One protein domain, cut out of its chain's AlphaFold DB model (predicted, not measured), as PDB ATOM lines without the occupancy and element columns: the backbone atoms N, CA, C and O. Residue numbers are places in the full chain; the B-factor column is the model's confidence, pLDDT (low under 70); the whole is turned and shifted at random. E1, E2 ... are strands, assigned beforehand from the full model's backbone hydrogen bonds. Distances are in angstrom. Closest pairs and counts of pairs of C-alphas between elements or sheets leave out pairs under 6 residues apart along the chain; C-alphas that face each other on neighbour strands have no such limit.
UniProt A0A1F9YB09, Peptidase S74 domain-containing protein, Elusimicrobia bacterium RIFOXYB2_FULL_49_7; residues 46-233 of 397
ATOM      1  N   GLY A  46     176.271 272.432 325.714       90.75
ATOM      2  CA  GLY A  46     176.620 273.818 326.050       90.75
ATOM      3  C   GLY A  46     175.446 274.796 326.113       90.75
ATOM      4  O   GLY A  46     175.627 275.908 326.595       90.75
ATOM      5  N   ASN A  47     174.259 274.416 325.640       92.12
ATOM      6  CA  ASN A  47     173.115 275.325 325.580       92.12
ATOM      7  C   ASN A  47     172.332 275.313 326.898       92.12
ATOM      8  O   ASN A  47     172.159 274.252 327.503       92.12
ATOM      9  N   LEU A  48     171.797 276.472 327.298       92.19
ATOM     10  CA  LEU A  48     170.858 276.596 328.417       92.19
ATOM     11  C   LEU A  48     169.750 275.538 328.311       92.19
ATOM     12  O   LEU A  48     169.174 275.329 327.241       92.19
ATOM     13  N   GLY A  49     169.456 274.864 329.418       90.75
ATOM     14  CA  GLY A  49     168.441 273.818 329.478       90.75
ATOM     15  C   GLY A  49     168.906 272.445 328.991       90.75
ATOM     16  O   GLY A  49     168.149 271.479 329.094       90.75
ATOM     17  N   ASN A  50     170.134 272.313 328.470       93.69
ATOM     18  CA  ASN A  50     170.704 270.994 328.219       93.69
ATOM     19  C   ASN A  50     170.742 270.201 329.523       93.69
ATOM     20  O   ASN A  50     171.123 270.712 330.574       93.69
ATOM     21  N   SER A  51     170.318 268.945 329.439       93.94
ATOM     22  CA  SER A  51     170.280 268.040 330.575       93.94
ATOM     23  C   SER A  51     170.747 266.658 330.167       93.94
ATOM     24  O   SER A  51     170.618 266.251 329.011       93.94
ATOM     25  N   GLN A  52     171.305 265.943 331.133       92.88
ATOM     26  CA  GLN A  52     171.830 264.608 330.934       92.88
ATOM     27  C   GLN A  52     171.589 263.772 332.178       92.88
ATOM     28  O   GLN A  52     171.984 264.162 333.272       92.88
ATOM     29  N   ILE A  53     170.917 262.636 332.012       91.31
ATOM     30  CA  ILE A  53     170.618 261.719 333.114       91.31
ATOM     31  C   ILE A  53     171.901 260.981 333.490       91.31
ATOM     32  O   ILE A  53     172.516 260.360 332.630       91.31
ATOM     33  N   MET A  54     172.267 261.015 334.768       91.62
ATOM     34  CA  MET A  54     173.374 260.228 335.316       91.62
ATOM     35  C   MET A  54     172.888 258.915 335.923       91.62
ATOM     36  O   MET A  54     173.515 257.876 335.748       91.62
ATOM     37  N   GLU A  55     171.750 258.947 336.614       90.81
ATOM     38  CA  GLU A  55     171.132 257.761 337.200       90.81
ATOM     39  C   GLU A  55     169.610 257.857 337.171       90.81
ATOM     40  O   GLU A  55     169.026 258.945 337.176       90.81
ATOM     41  N   ARG A  56     168.966 256.689 337.121       91.56
ATOM     42  CA  ARG A  56     167.518 256.558 337.221       91.56
ATOM     43  C   ARG A  56     167.142 255.276 337.943       91.56
ATOM     44  O   ARG A  56     167.506 254.184 337.512       91.56
ATOM     45  N   PHE A  57     166.312 255.424 338.963       91.88
ATOM     46  CA  PHE A  57     165.593 254.340 339.613       91.88
ATOM     47  C   PHE A  57     164.120 254.445 339.239       91.88
ATOM     48  O   PHE A  57     163.542 255.529 339.281       91.88
ATOM     49  N   SER A  58     163.487 253.339 338.854       93.81
ATOM     50  CA  SER A  58     162.076 253.367 338.469       93.81
ATOM     51  C   SER A  58     161.305 252.136 338.908       93.81
ATOM     52  O   SER A  58     161.867 251.044 338.978       93.81
ATOM     53  N   GLY A  59     160.003 252.306 339.129       90.75
ATOM     54  CA  GLY A  59     159.080 251.228 339.465       90.75
ATOM     55  C   GLY A  59     157.689 251.472 338.887       90.75
ATOM     56  O   GLY A  59     157.257 252.615 338.744       90.75
ATOM     57  N   VAL A  60     156.992 250.386 338.552       92.88
ATOM     58  CA  VAL A  60     155.618 250.430 338.038       92.88
ATOM     59  C   VAL A  60     154.639 250.409 339.211       92.88
ATOM     60  O   VAL A  60     154.741 249.567 340.101       92.88
ATOM     61  N   THR A  61     153.677 251.326 339.203       84.88
ATOM     62  CA  THR A  61     152.583 251.418 340.170       84.88
ATOM     63  C   THR A  61     151.254 251.559 339.429       84.88
ATOM     64  O   THR A  61     150.906 252.622 338.911       84.88
ATOM     65  N   GLY A  62     150.492 250.466 339.359       91.50
ATOM     66  CA  GLY A  62     149.286 250.409 338.533       91.50
ATOM     67  C   GLY A  62     149.624 250.611 337.053       91.50
ATOM     68  O   GLY A  62     150.443 249.878 336.508       91.50
ATOM     69  N   GLY A  63     148.989 251.602 336.418       92.44
ATOM     70  CA  GLY A  63     149.222 251.960 335.014       92.44
ATOM     71  C   GLY A  63     150.385 252.927 334.763       92.44
ATOM     72  O   GLY A  63     150.639 253.227 333.603       92.44
ATOM     73  N   ASN A  64     151.072 253.400 335.809       92.00
ATOM     74  CA  ASN A  64     152.090 254.449 335.705       92.00
ATOM     75  C   ASN A  64     153.465 253.953 336.176       92.00
ATOM     76  O   ASN A  64     153.569 253.058 337.016       92.00
ATOM     77  N   THR A  65     154.530 254.589 335.703       94.38
ATOM     78  CA  THR A  65     155.918 254.339 336.102       94.38
ATOM     79  C   THR A  65     156.479 255.552 336.824       94.38
ATOM     80  O   THR A  65     156.676 256.604 336.217       94.38
ATOM     81  N   LEU A  66     156.800 255.404 338.107       93.06
ATOM     82  CA  LEU A  66     157.517 256.431 338.857       93.06
ATOM     83  C   LEU A  66     159.013 256.298 338.587       93.06
ATOM     84  O   LEU A  66     159.555 255.194 338.648       93.06
ATOM     85  N   LYS A  67     159.676 257.417 338.289       93.75
ATOM     86  CA  LYS A  67     161.110 257.490 337.996       93.75
ATOM     87  C   LYS A  67     161.755 258.541 338.906       93.75
ATOM     88  O   LYS A  67     161.440 259.718 338.786       93.75
ATOM     89  N   HIS A  68     162.663 258.137 339.785       94.19
ATOM     90  CA  HIS A  68     163.613 259.032 340.453       94.19
ATOM     91  C   HIS A  68     164.844 259.133 339.562       94.19
ATOM     92  O   HIS A  68     165.400 258.100 339.188       94.19
ATOM     93  N   SER A  69     165.226 260.339 339.149       94.06
ATOM     94  CA  SER A  69     166.430 260.514 338.334       94.06
ATOM     95  C   SER A  69     167.292 261.647 338.866       94.06
ATOM     96  O   SER A  69     166.792 262.605 339.451       94.06
ATOM     97  N   VAL A  70     168.587 261.533 338.599       94.06
ATOM     98  CA  VAL A  70     169.559 262.595 338.839       94.06
ATOM     99  C   VAL A  70     170.135 263.016 337.500       94.06
ATOM    100  O   VAL A  70     170.570 262.180 336.700       94.06
ATOM    101  N   TRP A  71     170.124 264.319 337.252       94.62
ATOM    102  CA  TRP A  71     170.589 264.940 336.026       94.62
ATOM    103  C   TRP A  71     171.747 265.895 336.303       94.62
ATOM    104  O   TRP A  71     171.772 266.597 337.314       94.62
ATOM    105  N   LEU A  72     172.657 265.995 335.336       94.62
ATOM    106  CA  LEU A  72     173.387 267.235 335.109       94.62
ATOM    107  C   LEU A  72     172.487 268.180 334.313       94.62
ATOM    108  O   LEU A  72     171.862 267.757 333.340       94.62
ATOM    109  N   TYR A  73     172.432 269.445 334.716       94.62
ATOM    110  CA  TYR A  73     171.618 270.482 334.079       94.62
ATOM    111  C   TYR A  73     172.450 271.735 333.794       94.62
ATOM    112  O   TYR A  73     173.280 272.131 334.610       94.62
ATOM    113  N   ARG A  74     172.245 272.344 332.623       94.19
ATOM    114  CA  ARG A  74     172.888 273.592 332.201       94.19
ATOM    115  C   ARG A  74     171.951 274.757 332.492       94.19
ATOM    116  O   ARG A  74     170.912 274.862 331.843       94.19
ATOM    117  N   ASP A  75     172.334 275.646 333.396       89.88
ATOM    118  CA  ASP A  75     171.501 276.788 333.800       89.88
ATOM    119  C   ASP A  75     171.933 278.128 333.179       89.88
ATOM    120  O   ASP A  75     171.256 279.139 333.350       89.88
ATOM    121  N   ASP A  76     173.025 278.131 332.412       87.81
ATOM    122  CA  ASP A  76     173.511 279.289 331.662       87.81
ATOM    123  C   ASP A  76     174.106 278.839 330.314       87.81
ATOM    124  O   ASP A  76     174.814 277.835 330.227       87.81
ATOM    125  N   SER A  77     173.817 279.587 329.248       85.94
ATOM    126  CA  SER A  77     174.356 279.384 327.897       85.94
ATOM    127  C   SER A  77     175.737 280.007 327.663       85.94
ATOM    128  O   SER A  77     176.319 279.800 326.601       85.94
ATOM    129  N   ALA A  78     176.252 280.809 328.597       81.44
ATOM    130  CA  ALA A  78     177.482 281.573 328.402       81.44
ATOM    131  C   ALA A  78     178.720 280.677 328.244       81.44
ATOM    132  O   ALA A  78     179.638 281.020 327.500       81.44
ATOM    133  N   TYR A  79     178.746 279.524 328.921       82.31
ATOM    134  CA  TYR A  79     179.888 278.613 328.906       82.31
ATOM    135  C   TYR A  79     179.466 277.152 329.097       82.31
ATOM    136  O   TYR A  79     178.531 276.850 329.834       82.31
ATOM    137  N   SER A  80     180.223 276.224 328.507       89.06
ATOM    138  CA  SER A  80     180.044 274.774 328.656       89.06
ATOM    139  C   SER A  80     181.050 274.183 329.659       89.06
ATOM    140  O   SER A  80     181.989 273.487 329.271       89.06
ATOM    141  N   ASN A  81     180.915 274.499 330.949       89.38
ATOM    142  CA  ASN A  81     181.839 274.042 332.002       89.38
ATOM    143  C   ASN A  81     181.124 273.824 333.351       89.38
ATOM    144  O   ASN A  81     179.903 273.912 333.437       89.38
ATOM    145  N   TRP A  82     181.860 273.497 334.415       89.38
ATOM    146  CA  TRP A  82     181.245 273.107 335.688       89.38
ATOM    147  C   TRP A  82     180.514 274.253 336.413       89.38
ATOM    148  O   TRP A  82     179.554 273.974 337.123       89.38
ATOM    149  N   TRP A  83     180.890 275.524 336.219       88.44
ATOM    150  CA  TRP A  83     180.260 276.637 336.946       88.44
ATOM    151  C   TRP A  83     178.868 277.022 336.420       88.44
ATOM    152  O   TRP A  83     178.074 277.608 337.153       88.44
ATOM    153  N   THR A  84     178.524 276.607 335.198       90.94
ATOM    154  CA  THR A  84     177.156 276.670 334.640       90.94
ATOM    155  C   THR A  84     176.418 275.326 334.741       90.94
ATOM    156  O   THR A  84     175.433 275.093 334.045       90.94
ATOM    157  N   THR A  85     176.944 274.379 335.532       92.56
ATOM    158  CA  THR A  85     176.339 273.052 335.722       92.56
ATOM    159  C   THR A  85     175.677 272.956 337.088       92.56
ATOM    160  O   THR A  85     176.243 273.366 338.104       92.56
ATOM    161  N   ARG A  86     174.489 272.362 337.118       93.00
ATOM    162  CA  ARG A  86     173.726 272.048 338.322       93.00
ATOM    163  C   ARG A  86     173.541 270.546 338.442       93.00
ATOM    164  O   ARG A  86     173.454 269.842 337.433       93.00
ATOM    165  N   LEU A  87     173.467 270.076 339.682       95.00
ATOM    166  CA  LEU A  87     172.943 268.751 339.984       95.00
ATOM    167  C   LEU A  87     171.448 268.898 340.258       95.00
ATOM    168  O   LEU A  87     171.086 269.567 341.225       95.00
ATOM    169  N   HIS A  88     170.612 268.291 339.419       94.62
ATOM    170  CA  HIS A  88     169.156 268.288 339.567       94.62
ATOM    171  C   HIS A  88     168.699 266.883 339.935       94.62
ATOM    172  O   HIS A  88     168.949 265.940 339.188       94.62
ATOM    173  N   ASP A  89     168.024 266.730 341.063       94.75
ATOM    174  CA  ASP A  89     167.476 265.462 341.541       94.75
ATOM    175  C   ASP A  89     165.961 265.620 341.648       94.75
ATOM    176  O   ASP A  89     165.480 266.532 342.320       94.75
ATOM    177  N   GLY A  90     165.203 264.775 340.951       92.94
ATOM    178  CA  GLY A  90     163.753 264.918 340.892       92.94
ATOM    179  C   GLY A  90     162.997 263.670 340.460       92.94
ATOM    180  O   GLY A  90     163.565 262.622 340.131       92.94
ATOM    181  N   ILE A  91     161.670 263.808 340.451       91.75
ATOM    182  CA  ILE A  91     160.724 262.736 340.145       91.75
ATOM    183  C   ILE A  91     160.026 263.000 338.804       91.75
ATOM    184  O   ILE A  91     159.525 264.096 338.540       91.75
ATOM    185  N   SER A  92     159.937 261.955 337.980       91.62
ATOM    186  CA  SER A  92     159.148 261.897 336.745       91.62
ATOM    187  C   SER A  92     158.092 260.792 336.829       91.62
ATOM    188  O   SER A  92     158.289 259.793 337.526       91.62
ATOM    189  N   ILE A  93     156.987 260.949 336.095       90.88
ATOM    190  CA  ILE A  93     155.904 259.955 336.012       90.88
ATOM    191  C   ILE A  93     155.655 259.640 334.544       90.88
ATOM    192  O   ILE A  93     155.346 260.543 333.769       90.88
ATOM    193  N   ASP A  94     155.799 258.371 334.167       90.88
ATOM    194  CA  ASP A  94     155.756 257.925 332.774       90.88
ATOM    195  C   ASP A  94     156.682 258.796 331.919       90.88
ATOM    196  O   ASP A  94     157.864 258.946 332.249       90.88
ATOM    197  N   ASP A  95     156.166 259.393 330.851       88.50
ATOM    198  CA  ASP A  95     156.916 260.311 329.991       88.50
ATOM    199  C   ASP A  95     156.701 261.790 330.361       88.50
ATOM    200  O   ASP A  95     157.248 262.690 329.721       88.50
ATOM    201  N   SER A  96     155.954 262.052 331.438       87.75
ATOM    202  CA  SER A  96     155.713 263.388 331.990       87.75
ATOM    203  C   SER A  96     156.759 263.776 333.039       87.75
ATOM    204  O   SER A  96     157.352 262.926 333.708       87.75
ATOM    205  N   TYR A  97     156.946 265.088 333.227       88.25
ATOM    206  CA  TYR A  97     157.809 265.649 334.278       88.25
ATOM    207  C   TYR A  97     159.280 265.209 334.162       88.25
ATOM    208  O   TYR A  97     159.948 264.912 335.150       88.25
ATOM    209  N   SER A  98     159.768 265.104 332.929       87.81
ATOM    210  CA  SER A  98     161.072 264.539 332.566       87.81
ATOM    211  C   SER A  98     162.138 265.589 332.234       87.81
ATOM    212  O   SER A  98     163.278 265.216 331.956       87.81
ATOM    213  N   THR A  99     161.786 266.878 332.290       89.88
ATOM    214  CA  THR A  99     162.645 267.999 331.893       89.88
ATOM    215  C   THR A  99     163.036 268.846 333.114       89.88
ATOM    216  O   THR A  99     162.183 269.575 333.647       89.88
ATOM    217  N   PRO A 100     164.309 268.783 333.558       90.50
ATOM    218  CA  PRO A 100     164.851 269.661 334.597       90.50
ATOM    219  C   PRO A 100     164.623 271.147 334.297       90.50
ATOM    220  O   PRO A 100     164.609 271.558 333.134       90.50
ATOM    221  N   GLY A 101     164.388 271.946 335.339       83.44
ATOM    222  CA  GLY A 101     164.098 273.383 335.225       83.44
ATOM    223  C   GLY A 101     162.752 273.743 334.573       83.44
ATOM    224  O   GLY A 101     162.426 274.921 334.456       83.44
ATOM    225  N   SER A 102     161.950 272.759 334.147       87.25
ATOM    226  CA  SER A 102     160.659 272.997 333.490       87.25
ATOM    227  C   SER A 102     159.509 272.298 334.199       87.25
ATOM    228  O   SER A 102     158.559 272.956 334.626       87.25
ATOM    229  N   ASN A 103     159.560 270.969 334.322       85.00
ATOM    230  CA  ASN A 103     158.383 270.209 334.729       85.00
ATOM    231  C   ASN A 103     158.645 269.052 335.706       85.00
ATOM    232  O   ASN A 103     157.675 268.483 336.174       85.00
ATOM    233  N   THR A 104     159.875 268.710 336.093       85.56
ATOM    234  CA  THR A 104     160.109 267.666 337.121       85.56
ATOM    235  C   THR A 104     159.323 267.928 338.411       85.56
ATOM    236  O   THR A 104     159.275 269.067 338.870       85.56
ATOM    237  N   LEU A 105     158.718 266.904 339.020       83.88
ATOM    238  CA  LEU A 105     158.026 267.033 340.311       83.88
ATOM    239  C   LEU A 105     158.998 266.810 341.463       83.88
ATOM    240  O   LEU A 105     159.902 265.994 341.321       83.88
ATOM    241  N   THR A 106     158.748 267.477 342.598       81.81
ATOM    242  CA  THR A 106     159.497 267.333 343.865       81.81
ATOM    243  C   THR A 106     160.990 267.145 343.630       81.81
ATOM    244  O   THR A 106     161.489 266.023 343.577       81.81
ATOM    245  N   TRP A 107     161.689 268.252 343.452       90.06
ATOM    246  CA  TRP A 107     163.108 268.239 343.145       90.06
ATOM    247  C   TRP A 107     163.910 269.015 344.172       90.06
ATOM    248  O   TRP A 107     163.375 269.891 344.859       90.06
ATOM    249  N   TRP A 108     165.200 268.700 344.242       92.38
ATOM    250  CA  TRP A 108     166.201 269.597 344.789       92.38
ATOM    251  C   TRP A 108     167.312 269.838 343.772       92.38
ATOM    252  O   TRP A 108     167.619 268.989 342.935       92.38
ATOM    253  N   GLU A 109     167.891 271.029 343.838       87.81
ATOM    254  CA  GLU A 109     168.970 271.447 342.954       87.81
ATOM    255  C   GLU A 109     170.132 272.001 343.776       87.81
ATOM    256  O   GLU A 109     169.921 272.709 344.767       87.81
ATOM    257  N   ARG A 110     171.364 271.685 343.360       91.00
ATOM    258  CA  ARG A 110     172.583 272.306 343.888       91.00
ATOM    259  C   ARG A 110     173.352 273.011 342.785       91.00
ATOM    260  O   ARG A 110     173.796 272.393 341.814       91.00
ATOM    261  N   ASP A 111     173.586 274.291 343.032       88.38
ATOM    262  CA  ASP A 111     174.522 275.143 342.323       88.38
ATOM    263  C   ASP A 111     175.781 275.337 343.177       88.38
ATOM    264  O   ASP A 111     175.770 276.098 344.152       88.38
ATOM    265  N   PRO A 112     176.884 274.650 342.856       85.25
ATOM    266  CA  PRO A 112     178.120 274.826 343.598       85.25
ATOM    267  C   PRO A 112     178.817 276.163 343.306       85.25
ATOM    268  O   PRO A 112     179.614 276.595 344.133       85.25
ATOM    269  N   ASN A 113     178.558 276.810 342.164       88.25
ATOM    270  CA  ASN A 113     179.253 278.036 341.771       88.25
ATOM    271  C   ASN A 113     178.689 279.270 342.475       88.25
ATOM    272  O   ASN A 113     179.450 280.103 342.960       88.25
ATOM    273  N   HIS A 114     177.362 279.379 342.537       87.00
ATOM    274  CA  HIS A 114     176.688 280.516 343.168       87.00
ATOM    275  C   HIS A 114     176.258 280.243 344.618       87.00
ATOM    276  O   HIS A 114     175.593 281.078 345.223       87.00
ATOM    277  N   ASP A 115     176.635 279.087 345.178       87.19
ATOM    278  CA  ASP A 115     176.231 278.628 346.513       87.19
ATOM    279  C   ASP A 115     174.706 278.654 346.717       87.19
ATOM    280  O   ASP A 115     174.176 279.200 347.692       87.19
ATOM    281  N   VAL A 116     173.989 278.054 345.762       89.25
ATOM    282  CA  VAL A 116     172.527 277.946 345.797       89.25
ATOM    283  C   VAL A 116     172.118 276.502 346.043       89.25
ATOM    284  O   VAL A 116     172.666 275.564 345.461       89.25
ATOM    285  N   GLN A 117     171.149 276.314 346.931       92.56
ATOM    286  CA  GLN A 117     170.435 275.061 347.108       92.56
ATOM    287  C   GLN A 117     168.934 275.334 347.118       92.56
ATOM    288  O   GLN A 117     168.464 276.168 347.888       92.56
ATOM    289  N   SER A 118     168.187 274.623 346.283       91.19
ATOM    290  CA  SER A 118     166.764 274.889 346.069       91.19
ATOM    291  C   SER A 118     165.946 273.608 346.129       91.19
ATOM    292  O   SER A 118     166.454 272.539 345.811       91.19
ATOM    293  N   TRP A 119     164.674 273.733 346.499       94.00
ATOM    294  CA  TRP A 119     163.669 272.672 346.476       94.00
ATOM    295  C   TRP A 119     162.407 273.186 345.804       94.00
ATOM    296  O   TRP A 119     162.008 274.322 346.064       94.00
ATOM    297  N   GLY A 120     161.734 272.367 344.999       90.38
ATOM    298  CA  GLY A 120     160.539 272.816 344.291       90.38
ATOM    299  C   GLY A 120     159.749 271.728 343.577       90.38
ATOM    300  O   GLY A 120     159.944 270.533 343.793       90.38
ATOM    301  N   SER A 121     158.823 272.166 342.726       88.88
ATOM    302  CA  SER A 121     158.035 271.309 341.839       88.88
ATOM    303  C   SER A 121     157.708 272.041 340.540       88.88
ATOM    304  O   SER A 121     157.400 273.235 340.545       88.88
ATOM    305  N   GLY A 122     157.780 271.341 339.410       87.00
ATOM    306  CA  GLY A 122     157.753 271.967 338.092       87.00
ATOM    307  C   GLY A 122     158.858 273.018 337.970       87.00
ATOM    308  O   GLY A 122     159.981 272.785 338.408       87.00
ATOM    309  N   ALA A 123     158.522 274.197 337.448       81.81
ATOM    310  CA  ALA A 123     159.422 275.353 337.396       81.81
ATOM    311  C   ALA A 123     159.371 276.239 338.663       81.81
ATOM    312  O   ALA A 123     159.936 277.329 338.673       81.81
ATOM    313  N   SER A 124     158.645 275.834 339.714       84.50
ATOM    314  CA  SER A 124     158.397 276.673 340.895       84.50
ATOM    315  C   SER A 124     159.236 276.239 342.103       84.50
ATOM    316  O   SER A 124     159.069 275.109 342.572       84.50
ATOM    317  N   PRO A 125     160.092 277.116 342.658       84.31
ATOM    318  CA  PRO A 125     160.780 276.857 343.919       84.31
ATOM    319  C   PRO A 125     159.815 276.999 345.107       84.31
ATOM    320  O   PRO A 125     158.979 277.902 345.158       84.31
ATOM    321  N   TYR A 126     159.965 276.134 346.101       88.81
ATOM    322  CA  TYR A 126     159.290 276.215 347.396       88.81
ATOM    323  C   TYR A 126     160.213 276.772 348.471       88.81
ATOM    324  O   TYR A 126     159.789 277.613 349.260       88.81
ATOM    325  N   LEU A 127     161.470 276.330 348.479       91.94
ATOM    326  CA  LEU A 127     162.497 276.744 349.424       91.94
ATOM    327  C   LEU A 127     163.799 276.970 348.660       91.94
ATOM    328  O   LEU A 127     164.163 276.158 347.814       91.94
ATOM    329  N   THR A 128     164.508 278.035 348.993       91.31
ATOM    330  CA  THR A 128     165.813 278.366 348.431       91.31
ATOM    331  C   THR A 128     166.742 278.801 349.552       91.31
ATOM    332  O   THR A 128     166.363 279.610 350.396       91.31
ATOM    333  N   ILE A 129     167.971 278.306 349.540       92.12
ATOM    334  CA  ILE A 129     169.099 278.849 350.286       92.12
ATOM    335  C   ILE A 129     170.066 279.409 349.249       92.12
ATOM    336  O   ILE A 129     170.574 278.660 348.421       92.12
ATOM    337  N   ASN A 130     170.298 280.719 349.265       90.00
ATOM    338  CA  ASN A 130     171.169 281.404 348.311       90.00
ATOM    339  C   ASN A 130     172.166 282.265 349.087       90.00
ATOM    340  O   ASN A 130     171.755 283.219 349.755       90.00
ATOM    341  N   ALA A 131     173.448 281.889 349.059       87.94
ATOM    342  CA  ALA A 131     174.518 282.572 349.790       87.94
ATOM    343  C   ALA A 131     174.163 282.839 351.274       87.94
ATOM    344  O   ALA A 131     174.303 283.953 351.787       87.94
ATOM    345  N   GLY A 132     173.618 281.824 351.957       85.75
ATOM    346  CA  GLY A 132     173.217 281.889 353.371       85.75
ATOM    347  C   GLY A 132     171.866 282.558 353.661       85.75
ATOM    348  O   GLY A 132     171.482 282.666 354.825       85.75
ATOM    349  N   ARG A 133     171.124 282.994 352.637       86.81
ATOM    350  CA  ARG A 133     169.787 283.597 352.779       86.81
ATOM    351  C   ARG A 133     168.693 282.586 352.482       86.81
ATOM    352  O   ARG A 133     168.786 281.871 351.489       86.81
ATOM    353  N   VAL A 134     167.641 282.573 353.296       90.38
ATOM    354  CA  VAL A 134     166.511 281.644 353.168       90.38
ATOM    355  C   VAL A 134     165.333 282.332 352.479       90.38
ATOM    356  O   VAL A 134     164.800 283.327 352.966       90.38
ATOM    357  N   GLY A 135     164.906 281.785 351.345       88.94
ATOM    358  CA  GLY A 135     163.715 282.188 350.608       88.94
ATOM    359  C   GLY A 135     162.659 281.086 350.624       88.94
ATOM    360  O   GLY A 135     162.974 279.947 350.306       88.94
ATOM    361  N   VAL A 136     161.408 281.405 350.945       88.88
ATOM    362  CA  VAL A 136     160.253 280.517 350.720       88.88
ATOM    363  C   VAL A 136     159.441 281.110 349.575       88.88
ATOM    364  O   VAL A 136     159.061 282.273 349.662       88.88
ATOM    365  N   GLY A 137     159.231 280.350 348.495       84.69
ATOM    366  CA  GLY A 137     158.535 280.800 347.278       84.69
ATOM    367  C   GLY A 137     159.277 281.850 346.431       84.69
ATOM    368  O   GLY A 137     158.668 282.496 345.581       84.69
ATOM    369  N   ILE A 138     160.587 282.030 346.644       82.06
ATOM    370  CA  ILE A 138     161.454 282.974 345.915       82.06
ATOM    371  C   ILE A 138     162.844 282.362 345.664       82.06
ATOM    372  O   ILE A 138     163.385 281.681 346.534       82.06
ATOM    373  N   THR A 139     163.440 282.602 344.490       83.31
ATOM    374  CA  THR A 139     164.775 282.080 344.106       83.31
ATOM    375  C   THR A 139     165.944 282.980 344.515       83.31
ATOM    376  O   THR A 139     167.060 282.508 344.714       83.31
ATOM    377  N   SER A 140     165.718 284.290 344.623       84.94
ATOM    378  CA  SER A 140     166.769 285.286 344.879       84.94
ATOM    379  C   SER A 140     166.429 286.141 346.104       84.94
ATOM    380  O   SER A 140     166.127 287.328 345.961       84.94
ATOM    381  N   PRO A 141     166.415 285.558 347.320       84.38
ATOM    382  CA  PRO A 141     166.147 286.320 348.534       84.38
ATOM    383  C   PRO A 141     167.191 287.434 348.725       84.38
ATOM    384  O   PRO A 141     168.403 287.207 348.762       84.38
ATOM    385  N   THR A 142     166.718 288.675 348.861       79.81
ATOM    386  CA  THR A 142     167.581 289.847 349.108       79.81
ATOM    387  C   THR A 142     167.814 290.103 350.599       79.81
ATOM    388  O   THR A 142     168.678 290.905 350.956       79.81
ATOM    389  N   LYS A 143     167.062 289.419 351.472       78.19
ATOM    390  CA  LYS A 143     167.122 289.513 352.941       78.19
ATOM    391  C   LYS A 143     167.467 288.153 353.545       78.19
ATOM    392  O   LYS A 143     167.356 287.139 352.864       78.19
ATOM    393  N   ALA A 144     167.871 288.137 354.817       80.75
ATOM    394  CA  ALA A 144     168.254 286.914 355.529       80.75
ATOM    395  C   ALA A 144     167.142 285.850 355.507       80.75
ATOM    396  O   ALA A 144     167.416 284.678 355.257       80.75
ATOM    397  N   LEU A 145     165.892 286.280 355.705       84.06
ATOM    398  CA  LEU A 145     164.702 285.457 355.530       84.06
ATOM    399  C   LEU A 145     163.667 286.228 354.707       84.06
ATOM    400  O   LEU A 145     163.310 287.359 355.042       84.06
ATOM    401  N   THR A 146     163.189 285.624 353.624       79.75
ATOM    402  CA  THR A 146     162.115 286.166 352.784       79.75
ATOM    403  C   THR A 146     161.064 285.092 352.557       79.75
ATOM    404  O   THR A 146     161.344 284.068 351.942       79.75
ATOM    405  N   LEU A 147     159.847 285.324 353.039       82.50
ATOM    406  CA  LEU A 147     158.685 284.514 352.703       82.50
ATOM    407  C   LEU A 147     157.917 285.274 351.632       82.50
ATOM    408  O   LEU A 147     157.398 286.351 351.913       82.50
ATOM    409  N   ALA A 148     157.866 284.728 350.424       73.75
ATOM    410  CA  ALA A 148     157.116 285.280 349.312       73.75
ATOM    411  C   ALA A 148     156.109 284.235 348.837       73.75
ATOM    412  O   ALA A 148     156.460 283.093 348.549       73.75
ATOM    413  N   HIS A 149     154.842 284.617 348.739       68.50
ATOM    414  CA  HIS A 149     153.855 283.817 348.028       68.50
ATOM    415  C   HIS A 149     153.469 284.541 346.741       68.50
ATOM    416  O   HIS A 149     153.295 285.759 346.748       68.50
ATOM    417  N   ALA A 150     153.251 283.793 345.653       56.22
ATOM    418  CA  ALA A 150     152.820 284.332 344.357       56.22
ATOM    419  C   ALA A 150     151.484 285.109 344.421       56.22
ATOM    420  O   ALA A 150     151.082 285.740 343.450       56.22
ATOM    421  N   SER A 151     150.789 285.052 345.563       54.91
ATOM    422  CA  SER A 151     149.509 285.714 345.827       54.91
ATOM    423  C   SER A 151     149.576 286.765 346.943       54.91
ATOM    424  O   SER A 151     148.613 286.898 347.692       54.91
ATOM    425  N   ASN A 152     150.647 287.570 346.994       60.94
ATOM    426  CA  ASN A 152     150.609 288.958 347.506       60.94
ATOM    427  C   ASN A 152     150.906 289.196 349.001       60.94
ATOM    428  O   ASN A 152     150.778 290.322 349.462       60.94
ATOM    429  N   GLY A 153     151.317 288.194 349.777       60.97
ATOM    430  CA  GLY A 153     151.763 288.387 351.168       60.97
ATOM    431  C   GLY A 153     153.257 288.139 351.317       60.97
ATOM    432  O   GLY A 153     153.761 287.166 350.748       60.97
ATOM    433  N   PHE A 154     153.945 288.973 352.099       65.88
ATOM    434  CA  PHE A 154     155.337 288.727 352.444       65.88
ATOM    435  C   PHE A 154     155.639 288.957 353.926       65.88
ATOM    436  O   PHE A 154     155.068 289.810 354.607       65.88
ATOM    437  N   VAL A 155     156.578 288.159 354.424       71.56
ATOM    438  CA  VAL A 155     157.253 288.404 355.697       71.56
ATOM    439  C   VAL A 155     158.735 288.446 355.386       71.56
ATOM    440  O   VAL A 155     159.309 287.456 354.925       71.56
ATOM    441  N   ALA A 156     159.349 289.600 355.612       65.31
ATOM    442  CA  ALA A 156     160.770 289.793 355.398       65.31
ATOM    443  C   ALA A 156     161.437 290.157 356.724       65.31
ATOM    444  O   ALA A 156     161.072 291.126 357.389       65.31
ATOM    445  N   MET A 157     162.444 289.370 357.102       65.06
ATOM    446  CA  MET A 157     163.287 289.674 358.254       65.06
ATOM    447  C   MET A 157     164.678 290.046 357.760       65.06
ATOM    448  O   MET A 157     165.352 289.251 357.099       65.06
ATOM    449  N   ASN A 158     165.123 291.253 358.104       62.97
ATOM    450  CA  ASN A 158     166.496 291.680 357.895       62.97
ATOM    451  C   ASN A 158     167.214 291.798 359.242       62.97
ATOM    452  O   ASN A 158     167.237 292.852 359.883       62.97
ATOM    453  N   THR A 159     167.812 290.691 359.670       50.56
ATOM    454  CA  THR A 159     168.674 290.624 360.850       50.56
ATOM    455  C   THR A 159     170.128 290.794 360.407       50.56
ATOM    456  O   THR A 159     170.827 289.808 360.221       50.56
ATOM    457  N   TYR A 160     170.566 292.043 360.215       45.84
ATOM    458  CA  TYR A 160     171.958 292.434 359.925       45.84
ATOM    459  C   TYR A 160     172.565 291.847 358.626       45.84
ATOM    460  O   TYR A 160     173.073 290.730 358.593       45.84
ATOM    461  N   CYS A 161     172.590 292.658 357.563       40.38
ATOM    462  CA  CYS A 161     173.408 292.420 356.369       40.38
ATOM    463  C   CYS A 161     174.649 293.329 356.424       40.38
ATOM    464  O   CYS A 161     174.480 294.550 356.453       40.38
ATOM    465  N   PRO A 162     175.883 292.795 356.383       37.16
ATOM    466  CA  PRO A 162     177.076 293.617 356.205       37.16
ATOM    467  C   PRO A 162     176.944 294.441 354.911       37.16
ATOM    468  O   PRO A 162     176.780 293.870 353.834       37.16
ATOM    469  N   GLY A 163     176.949 295.773 355.022       45.62
ATOM    470  CA  GLY A 163     176.781 296.701 353.892       45.62
ATOM    471  C   GLY A 163     175.374 297.289 353.693       45.62
ATOM    472  O   GLY A 163     175.197 298.094 352.785       45.62
ATOM    473  N   LEU A 164     174.382 296.936 354.523       46.41
ATOM    474  CA  LEU A 164     173.078 297.613 354.556       46.41
ATOM    475  C   LEU A 164     172.828 298.206 355.948       46.41
ATOM    476  O   LEU A 164     172.702 297.481 356.931       46.41
ATOM    477  N   GLU A 165     172.722 299.531 356.010       51.31
ATOM    478  CA  GLU A 165     172.683 300.364 357.226       51.31
ATOM    479  C   GLU A 165     171.399 300.233 358.077       51.31
ATOM    480  O   GLU A 165     171.157 301.041 358.968       51.31
ATOM    481  N   SER A 166     170.510 299.265 357.821       51.78
ATOM    482  CA  SER A 166     169.204 299.200 358.500       51.78
ATOM    483  C   SER A 166     168.795 297.783 358.898       51.78
ATOM    484  O   SER A 166     168.625 296.901 358.053       51.78
ATOM    485  N   ARG A 167     168.581 297.590 360.208       58.28
ATOM    486  CA  ARG A 167     167.946 296.402 360.803       58.28
ATOM    487  C   ARG A 167     166.439 296.616 360.840       58.28
ATOM    488  O   ARG A 167     165.999 297.594 361.450       58.28
ATOM    489  N   TYR A 168     165.676 295.714 360.222       59.88
ATOM    490  CA  TYR A 168     164.223 295.813 360.252       59.88
ATOM    491  C   TYR A 168     163.472 294.482 360.154       59.88
ATOM    492  O   TYR A 168     163.950 293.514 359.558       59.88
ATOM    493  N   LEU A 169     162.277 294.466 360.747       68.75
ATOM    494  CA  LEU A 169     161.227 293.482 360.485       68.75
ATOM    495  C   LEU A 169     160.141 294.174 359.669       68.75
ATOM    496  O   LEU A 169     159.606 295.194 360.104       68.75
ATOM    497  N   GLU A 170     159.821 293.591 358.521       68.38
ATOM    498  CA  GLU A 170     158.759 294.058 357.643       68.38
ATOM    499  C   GLU A 170     157.723 292.949 357.481       68.38
ATOM    500  O   GLU A 170     158.023 291.828 357.054       68.38
ATOM    501  N   ILE A 171     156.491 293.270 357.862       72.69
ATOM    502  CA  ILE A 171     155.327 292.418 357.641       72.69
ATOM    503  C   ILE A 171     154.378 293.216 356.766       72.69
ATOM    504  O   ILE A 171     153.943 294.308 357.152       72.69
ATOM    505  N   GLY A 172     154.076 292.676 355.589       66.44
ATOM    506  CA  GLY A 172     153.331 293.399 354.579       66.44
ATOM    507  C   GLY A 172     152.507 292.494 353.679       66.44
ATOM    508  O   GLY A 172     152.768 291.304 353.499       66.44
ATOM    509  N   TYR A 173     151.473 293.096 353.111       59.91
ATOM    510  CA  TYR A 173     150.728 292.541 351.994       59.91
ATOM    511  C   TYR A 173     150.949 293.478 350.806       59.91
ATOM    512  O   TYR A 173     150.618 294.657 350.906       59.91
ATOM    513  N   ASP A 174     151.531 292.952 349.730       55.25
ATOM    514  CA  ASP A 174     151.787 293.625 348.455       55.25
ATOM    515  C   ASP A 174     150.733 293.168 347.437       55.25
ATOM    516  O   ASP A 174     150.984 292.300 346.600       55.25
ATOM    517  N   TYR A 175     149.518 293.723 347.499       41.38
ATOM    518  CA  TYR A 175     148.496 293.496 346.463       41.38
ATOM    519  C   TYR A 175     148.511 294.636 345.462       41.38
ATOM    520  O   TYR A 175     147.696 295.563 345.526       41.38
ATOM    521  N   GLY A 176     149.488 294.601 344.559       49.44
ATOM    522  CA  GLY A 176     149.774 295.749 343.706       49.44
ATOM    523  C   GLY A 176     150.034 296.998 344.556       49.44
ATOM    524  O   GLY A 176     150.851 296.975 345.461       49.44
ATOM    525  N   ASN A 177     149.291 298.069 344.290       42.41
ATOM    526  CA  ASN A 177     149.513 299.414 344.833       42.41
ATOM    527  C   ASN A 177     149.073 299.614 346.291       42.41
ATOM    528  O   ASN A 177     149.074 300.750 346.773       42.41
ATOM    529  N   SER A 178     148.584 298.557 346.948       47.44
ATOM    530  CA  SER A 178     147.961 298.630 348.267       47.44
ATOM    531  C   SER A 178     148.781 297.940 349.339       47.44
ATOM    532  O   SER A 178     148.546 296.774 349.647       47.44
ATOM    533  N   ASN A 179     149.698 298.700 349.936       55.56
ATOM    534  CA  ASN A 179     150.644 298.176 350.913       55.56
ATOM    535  C   ASN A 179     150.249 298.636 352.314       55.56
ATOM    536  O   ASN A 179     150.332 299.828 352.628       55.56
ATOM    537  N   ALA A 180     149.820 297.687 353.145       57.62
ATOM    538  CA  ALA A 180     149.750 297.856 354.591       57.62
ATOM    539  C   ALA A 180     151.017 297.245 355.180       57.62
ATOM    540  O   ALA A 180     151.135 296.025 355.272       57.62
ATOM    541  N   ILE A 181     151.973 298.103 355.516       61.91
ATOM    542  CA  ILE A 181     153.279 297.678 356.013       61.91
ATOM    543  C   ILE A 181     153.378 298.052 357.482       61.91
ATOM    544  O   ILE A 181     153.098 299.199 357.842       61.91
ATOM    545  N   ILE A 182     153.791 297.084 358.298       68.12
ATOM    546  CA  ILE A 182     154.264 297.311 359.658       68.12
ATOM    547  C   ILE A 182     155.781 297.176 359.635       68.12
ATOM    548  O   ILE A 182     156.304 296.081 359.421       68.12
ATOM    549  N   ASN A 183     156.462 298.295 359.871       64.25
ATOM    550  CA  ASN A 183     157.918 298.351 359.919       64.25
ATOM    551  C   ASN A 183     158.407 298.604 361.338       64.25
ATOM    552  O   ASN A 183     157.992 299.581 361.965       64.25
ATOM    553  N   TRP A 184     159.342 297.768 361.792       67.50
ATOM    554  CA  TRP A 184     160.186 298.043 362.952       67.50
ATOM    555  C   TRP A 184     161.611 298.303 362.499       67.50
ATOM    556  O   TRP A 184     162.276 297.356 362.090       67.50
ATOM    557  N   ASN A 185     162.095 299.541 362.618       61.09
ATOM    558  CA  ASN A 185     163.464 299.899 362.237       61.09
ATOM    559  C   ASN A 185     164.250 300.394 363.455       61.09
ATOM    560  O   ASN A 185     163.744 301.192 364.241       61.09
ATOM    561  N   SER A 186     165.511 299.975 363.583       53.25
ATOM    562  CA  SER A 186     166.488 300.652 364.451       53.25
ATOM    563  C   SER A 186     167.209 301.714 363.620       53.25
ATOM    564  O   SER A 186     167.804 301.332 362.609       53.25
ATOM    565  N   PRO A 187     167.220 303.006 363.998       52.00
ATOM    566  CA  PRO A 187     168.229 303.913 363.464       52.00
ATOM    567  C   PRO A 187     169.601 303.464 363.978       52.00
ATOM    568  O   PRO A 187     169.702 303.004 365.116       52.00
ATOM    569  N   ASP A 188     170.634 303.571 363.149       49.38
ATOM    570  CA  ASP A 188     172.022 303.343 363.570       49.38
ATOM    571  C   ASP A 188     172.916 304.547 363.240       49.38
ATOM    572  O   ASP A 188     174.086 304.388 362.915       49.38
ATOM    573  N   THR A 189     172.388 305.775 363.310       42.75
ATOM    574  CA  THR A 189     173.243 306.967 363.215       42.75
ATOM    575  C   THR A 189     172.982 307.934 364.355       42.75
ATOM    576  O   THR A 189     171.888 308.478 364.507       42.75
ATOM    577  N   ASP A 190     174.048 308.145 365.112       41.12
ATOM    578  CA  ASP A 190     174.256 309.043 366.249       41.12
ATOM    579  C   ASP A 190     174.193 310.544 365.874       41.12
ATOM    580  O   ASP A 190     174.749 311.388 366.566       41.12
ATOM    581  N   ASP A 191     173.511 310.904 364.782       32.03
ATOM    582  CA  ASP A 191     173.473 312.270 364.260       32.03
ATOM    583  C   ASP A 191     172.041 312.803 364.230       32.03
ATOM    584  O   ASP A 191     171.144 312.280 363.557       32.03
ATOM    585  N   GLY A 192     171.832 313.878 364.991       40.06
ATOM    586  CA  GLY A 192     170.608 314.661 364.981       40.06
ATOM    587  C   GLY A 192     170.165 314.981 363.553       40.06
ATOM    588  O   GLY A 192     170.959 315.396 362.718       40.06
ATOM    589  N   TYR A 193     168.865 314.814 363.305       38.62
ATOM    590  CA  TYR A 193     168.200 315.005 362.012       38.62
ATOM    591  C   TYR A 193     168.454 313.915 360.954       38.62
ATOM    592  O   TYR A 193     168.974 314.171 359.874       38.62
ATOM    593  N   SER A 194     167.906 312.715 361.186       42.25
ATOM    594  CA  SER A 194     167.500 311.844 360.075       42.25
ATOM    595  C   SER A 194     166.010 311.462 360.194       42.25
ATOM    596  O   SER A 194     165.615 310.791 361.152       42.25
ATOM    597  N   PRO A 195     165.127 311.878 359.256       43.78
ATOM    598  CA  PRO A 195     163.686 311.564 359.263       43.78
ATOM    599  C   PRO A 195     163.349 310.063 359.071       43.78
ATOM    600  O   PRO A 195     162.167 309.691 358.987       43.78
ATOM    601  N   SER A 196     164.381 309.218 359.023       46.12
ATOM    602  CA  SER A 196     164.404 307.755 358.913       46.12
ATOM    603  C   SER A 196     164.433 307.014 360.262       46.12
ATOM    604  O   SER A 196     164.233 305.803 360.286       46.12
ATOM    605  N   ALA A 197     164.588 307.712 361.394       52.41
ATOM    606  CA  ALA A 197     164.553 307.129 362.740       52.41
ATOM    607  C   ALA A 197     163.107 306.856 363.231       52.41
ATOM    608  O   ALA A 197     162.614 307.451 364.196       52.41
ATOM    609  N   ARG A 198     162.375 305.996 362.515       57.19
ATOM    610  CA  ARG A 198     161.006 305.570 362.858       57.19
ATOM    611  C   ARG A 198     161.072 304.191 363.507       57.19
ATOM    612  O   ARG A 198     161.540 303.257 362.871       57.19
ATOM    613  N   HIS A 199     160.607 304.061 364.748       66.75
ATOM    614  CA  HIS A 199     160.573 302.762 365.431       66.75
ATOM    615  C   HIS A 199     159.396 301.915 364.977       66.75
ATOM    616  O   HIS A 199     159.537 300.707 364.882       66.75
ATOM    617  N   PHE A 200     158.249 302.539 364.719       76.25
ATOM    618  CA  PHE A 200     157.055 301.839 364.274       76.25
ATOM    619  C   PHE A 200     156.306 302.704 363.276       76.25
ATOM    620  O   PHE A 200     156.040 303.882 363.530       76.25
ATOM    621  N   GLU A 201     155.970 302.128 362.133       75.19
ATOM    622  CA  GLU A 201     155.207 302.824 361.112       75.19
ATOM    623  C   GLU A 201     154.144 301.916 360.508       75.19
ATOM    624  O   GLU A 201     154.433 300.778 360.144       75.19
ATOM    625  N   ILE A 202     152.936 302.467 360.371       79.56
ATOM    626  CA  ILE A 202     151.852 301.910 359.569       79.56
ATOM    627  C   ILE A 202     151.625 302.848 358.392       79.56
ATOM    628  O   ILE A 202     151.244 304.014 358.567       79.56
ATOM    629  N   ARG A 203     151.825 302.323 357.185       73.62
ATOM    630  CA  ARG A 203     151.539 303.041 355.939       73.62
ATOM    631  C   ARG A 203     150.353 302.439 355.209       73.62
ATOM    632  O   ARG A 203     150.042 301.263 355.371       73.62
ATOM    633  N   ARG A 204     149.740 303.263 354.362       73.75
ATOM    634  CA  ARG A 204     148.866 302.836 353.272       73.75
ATOM    635  C   ARG A 204     149.332 303.531 352.000       73.75
ATOM    636  O   ARG A 204     149.241 304.752 351.911       73.75
ATOM    637  N   ASN A 205     149.832 302.760 351.039       66.88
ATOM    638  CA  ASN A 205     150.200 303.238 349.695       66.88
ATOM    639  C   ASN A 205     151.220 304.391 349.761       66.88
ATOM    640  O   ASN A 205     151.040 305.435 349.142       66.88
ATOM    641  N   GLY A 206     152.240 304.246 350.612       62.53
ATOM    642  CA  GLY A 206     153.263 305.273 350.846       62.53
ATOM    643  C   GLY A 206     152.868 306.375 351.840       62.53
ATOM    644  O   GLY A 206     153.757 306.956 352.467       62.53
ATOM    645  N   THR A 207     151.570 306.598 352.071       68.25
ATOM    646  CA  THR A 207     151.054 307.618 352.998       68.25
ATOM    647  C   THR A 207     151.091 307.125 354.449       68.25
ATOM    648  O   THR A 207     150.630 306.012 354.731       68.25
ATOM    649  N   PRO A 208     151.609 307.925 355.399       72.62
ATOM    650  CA  PRO A 208     151.632 307.541 356.803       72.62
ATOM    651  C   PRO A 208     150.239 307.607 357.432       72.62
ATOM    652  O   PRO A 208     149.596 308.656 357.439       72.62
ATOM    653  N   LEU A 209     149.794 306.492 358.014       81.69
ATOM    654  CA  LEU A 209     148.600 306.448 358.861       81.69
ATOM    655  C   LEU A 209     148.966 306.657 360.329       81.69
ATOM    656  O   LEU A 209     148.308 307.432 361.022       81.69
ATOM    657  N   LEU A 210     150.031 305.987 360.774       86.50
ATOM    658  CA  LEU A 210     150.602 306.104 362.110       86.50
ATOM    659  C   LEU A 210     152.125 306.053 362.005       86.50
ATOM    660  O   LEU A 210     152.677 305.095 361.469       86.50
ATOM    661  N   ILE A 211     152.803 307.061 362.548       79.75
ATOM    662  CA  ILE A 211     154.259 307.062 362.724       79.75
ATOM    663  C   ILE A 211     154.567 307.223 364.204       79.75
ATOM    664  O   ILE A 211     154.106 308.179 364.821       79.75
ATOM    665  N   MET A 212     155.415 306.350 364.738       83.56
ATOM    666  CA  MET A 212     156.061 306.520 366.035       83.56
ATOM    667  C   MET A 212     157.565 306.697 365.833       83.56
ATOM    668  O   MET A 212     158.259 305.832 365.283       83.56
ATOM    669  N   ARG A 213     158.078 307.840 366.279       75.56
ATOM    670  CA  ARG A 213     159.502 308.164 366.226       75.56
ATOM    671  C   ARG A 213     160.263 307.620 367.422       75.56
ATOM    672  O   ARG A 213     159.693 307.362 368.479       75.56
ATOM    673  N   THR A 214     161.577 307.516 367.265       69.56
ATOM    674  CA  THR A 214     162.495 307.115 368.342       69.56
ATOM    675  C   THR A 214     162.499 308.082 369.524       69.56
ATOM    676  O   THR A 214     162.687 307.652 370.656       69.56
ATOM    677  N   ASN A 215     162.212 309.367 369.293       72.75
ATOM    678  CA  ASN A 215     162.059 310.369 370.351       72.75
ATOM    679  C   ASN A 215     160.699 310.304 371.081       72.75
ATOM    680  O   ASN A 215     160.428 311.147 371.931       72.75
ATOM    681  N   GLY A 216     159.838 309.338 370.742       77.69
ATOM    682  CA  GLY A 216     158.518 309.154 371.346       77.69
ATOM    683  C   GLY A 216     157.391 309.966 370.704       77.69
ATOM    684  O   GLY A 216     156.243 309.803 371.109       77.69
ATOM    685  N   ASN A 217     157.671 310.801 369.697       85.25
ATOM    686  CA  ASN A 217     156.624 311.561 369.015       85.25
ATOM    687  C   ASN A 217     155.775 310.661 368.111       85.25
ATOM    688  O   ASN A 217     156.299 309.813 367.379       85.25
ATOM    689  N   ILE A 218     154.467 310.904 368.117       88.75
ATOM    690  CA  ILE A 218     153.457 310.135 367.397       88.75
ATOM    691  C   ILE A 218     152.723 311.044 366.409       88.75
ATOM    692  O   ILE A 218     152.302 312.142 366.761       88.75
ATOM    693  N   GLY A 219     152.557 310.579 365.172       87.19
ATOM    694  CA  GLY A 219     151.791 311.257 364.126       87.19
ATOM    695  C   GLY A 219     150.654 310.381 363.613       87.19
ATOM    696  O   GLY A 219     150.901 309.224 363.274       87.19
ATOM    697  N   PHE A 220     149.443 310.933 363.515       88.25
ATOM    698  CA  PHE A 220     148.289 310.304 362.863       88.25
ATOM    699  C   PHE A 220     147.909 311.057 361.588       88.25
ATOM    700  O   PHE A 220     147.621 312.252 361.643       88.25
ATOM    701  N   ASN A 221     147.865 310.355 360.451       82.88
ATOM    702  CA  ASN A 221     147.515 310.929 359.141       82.88
ATOM    703  C   ASN A 221     148.350 312.172 358.752       82.88
ATOM    704  O   ASN A 221     147.877 313.109 358.110       82.88
ATOM    705  N   THR A 222     149.592 312.207 359.219       76.81
ATOM    706  CA  THR A 222     150.552 313.298 359.047       76.81
ATOM    707  C   THR A 222     151.946 312.707 359.200       76.81
ATOM    708  O   THR A 222     152.128 311.682 359.871       76.81
ATOM    709  N   ALA A 223     152.954 313.340 358.604       68.75
ATOM    710  CA  ALA A 223     154.302 313.103 359.087       68.75
ATOM    711  C   ALA A 223     154.324 313.595 360.537       68.75
ATOM    712  O   ALA A 223     153.993 314.747 360.782       68.75
ATOM    713  N   ALA A 224     154.678 312.740 361.504       65.12
ATOM    714  CA  ALA A 224     154.834 313.211 362.879       65.12
ATOM    715  C   ALA A 224     155.715 314.484 362.857       65.12
ATOM    716  O   ALA A 224     156.664 314.552 362.073       65.12
ATOM    717  N   HIS A 225     155.484 315.491 363.687       66.69
ATOM    718  CA  HIS A 225     156.403 316.638 363.770       66.69
ATOM    719  C   HIS A 225     157.450 316.409 364.874       66.69
ATOM    720  O   HIS A 225     157.270 315.568 365.757       66.69
ATOM    721  N   SER A 226     158.586 317.105 364.816       65.50
ATOM    722  CA  SER A 226     159.625 317.052 365.862       65.50
ATOM    723  C   SER A 226     159.191 317.766 367.151       65.50
ATOM    724  O   SER A 226     159.605 317.366 368.236       65.50
ATOM    725  N   TYR A 227     158.306 318.764 367.052       67.88
ATOM    726  CA  TYR A 227     157.876 319.596 368.187       67.88
ATOM    727  C   TYR A 227     156.674 319.066 368.964       67.88
ATOM    728  O   TYR A 227     156.509 319.400 370.137       67.88
ATOM    729  N   TYR A 228     155.807 318.291 368.314       79.19
ATOM    730  CA  TYR A 228     154.591 317.773 368.929       79.19
ATOM    731  C   TYR A 228     154.790 316.308 369.297       79.19
ATOM    732  O   TYR A 228     155.083 315.479 368.435       79.19
ATOM    733  N   THR A 229     154.593 315.980 370.576       84.62
ATOM    734  CA  THR A 229     154.565 314.581 371.028       84.62
ATOM    735  C   THR A 229     153.405 313.816 370.393       84.62
ATOM    736  O   THR A 229     153.544 312.632 370.112       84.62
ATOM    737  N   LEU A 230     152.283 314.489 370.119       89.06
ATOM    738  CA  LEU A 230     151.162 313.955 369.353       89.06
ATOM    739  C   LEU A 230     150.741 314.978 368.297       89.06
ATOM    740  O   LEU A 230     150.284 316.063 368.647       89.06
ATOM    741  N   ASP A 231     150.882 314.617 367.027       86.00
ATOM    742  CA  ASP A 231     150.433 315.411 365.887       86.00
ATOM    743  C   ASP A 231     149.345 314.669 365.103       86.00
ATOM    744  O   ASP A 231     149.460 313.471 364.837       86.00
ATOM    745  N   VAL A 232     148.270 315.370 364.744       88.44
ATOM    746  CA  VAL A 232     147.099 314.772 364.095       88.44
ATOM    747  C   VAL A 232     146.703 315.603 362.882       88.44
ATOM    748  O   VAL A 232     146.201 316.719 363.001       88.44
ATOM    749  N   GLY A 233     146.865 315.016 361.699       84.06
ATOM    750  CA  GLY A 233     146.394 315.566 360.432       84.06
ATOM    751  C   GLY A 233     144.882 315.404 360.265       84.06
ATOM    752  O   GLY A 233     144.428 314.600 359.447       84.06
TER     753      GLY A 233
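AT A GLANCE: This is residues 46 to 233 of the 397 residues of the protein "Peptidase S74 domain-containing protein" of Elusimicrobia bacterium RIFOXYB2_FULL_49_7 (UniProt A0A1F9YB09). This is one long ribbon: a single sheet of fifteen strands laid side by side in the order of the chain, from E1 at one end to E15 at the other, twisted but hardly curled, with no named helix over either face. The longest axis runs across the strands, and the loops lie along the ribbon's two long margins. The 188 printed residues hold no named helix and fifteen named strands, E1 to E15; the sheet is mixed, antiparallel except at E7 with E8 and at E14 with E15, and the class is all strand. The whole is loose, with a radius of gyration of the C-alphas of 23.5 A, and only just elongated, spanning 74 by 37 by 22 A.

IN THESE COORDINATES: Find C-alpha 51 at (170.280, 268.040, 330.575); there E1 begins, residues 51 to 61, and it measures 26.1 A from first to last C-alpha. E2, residues 64 to 74, comes next with 28.5 A, and E3, residues 85 to 93, has 24.3 A. Look at residue 54, where E1 bends by 79 degrees, at residue 70, where E2 bends by 60 degrees, and at residue 89, where E3 bends by 52 degrees. Read on through E4, residues 105 to 111, E5, residues 116 to 121, E6, residues 124 to 130, and the four-residue strands E7, 133 to 136, and E8, 145 to 148. After E9, residues 153 to 158, find C-alpha 167 at (167.946, 296.402, 360.803), where E10 begins; it runs to residue 175 over 24.3 A. E11, residues 178 to 186, measures 24.7 A. E12, residues 198 to 204, and E13, residues 207 to 213, each measure 15.7 A. E14, residues 218 to 220, and E15, residues 230 to 232, are the last; E15 ends at C-alpha 232, (147.099, 314.772, 364.095).

HOW THE PARTS SIT: Start at E8 and E7, whose centres are nearest to the mean of the C-alphas, at 4.5 A and 5.3 A. They are parallel neighbours at 23 degrees, with N 146 and O 134 at 2.9 A. From E7 go back toward E1: E1 to E7 form a meander, each strand the antiparallel neighbour of the one before. Check N 128 and O 135 at 2.8 A between E6 and E7, N 119 and O 127 at 2.8 A between E5 and E6, and N 109 and O 118 at 2.9 A between E4 and E5. Farther out, look at N 89 and O 108, 3.0 A, in the hairpin of E3 and E4, N 71 and O 88, 2.8 A, in that of E2 and E3, and N 57 and O 68, 2.8 A, in that of E1 and E2. From E8 go the other way: E8 to E14 form a second meander. Its pairs within hydrogen-bond range include N 147 and O 155 at 2.9 A for E8 and E9, N 156 and O 170 at 3.0 A for E9 and E10, N 182 and O 171 at 3.0 A for E10 and E11, and N 183 and O 201 at 3.2 A for E11 and E12. Then come N 202 and O 210, 2.9 A, for E12 and E13, and N 219 and O 211, 2.9 A, for E13 and E14. E15 is the parallel neighbour of E14 at 12 degrees, with N 231 and O 218 at 2.9 A. The edge strands E1 and E15 are apart.

THE WHOLE: The two C-alphas farthest apart are those of Gly 63 and Tyr 227, at 75.8 A. From edge to edge the strands' lines turn by 83 degrees, and the sheet's C-alphas lie up to 10.8 A off its best plane. The printed part has no cut; the links from E3 to E4 and from E11 to E12 are long, with 11 residues each. The mean pLDDT of the printed part is 77.6; look for values under 70 at residues 149 to 154, 156 to 170, 172 to 199, 205 to 207, 214 and 223 to 227.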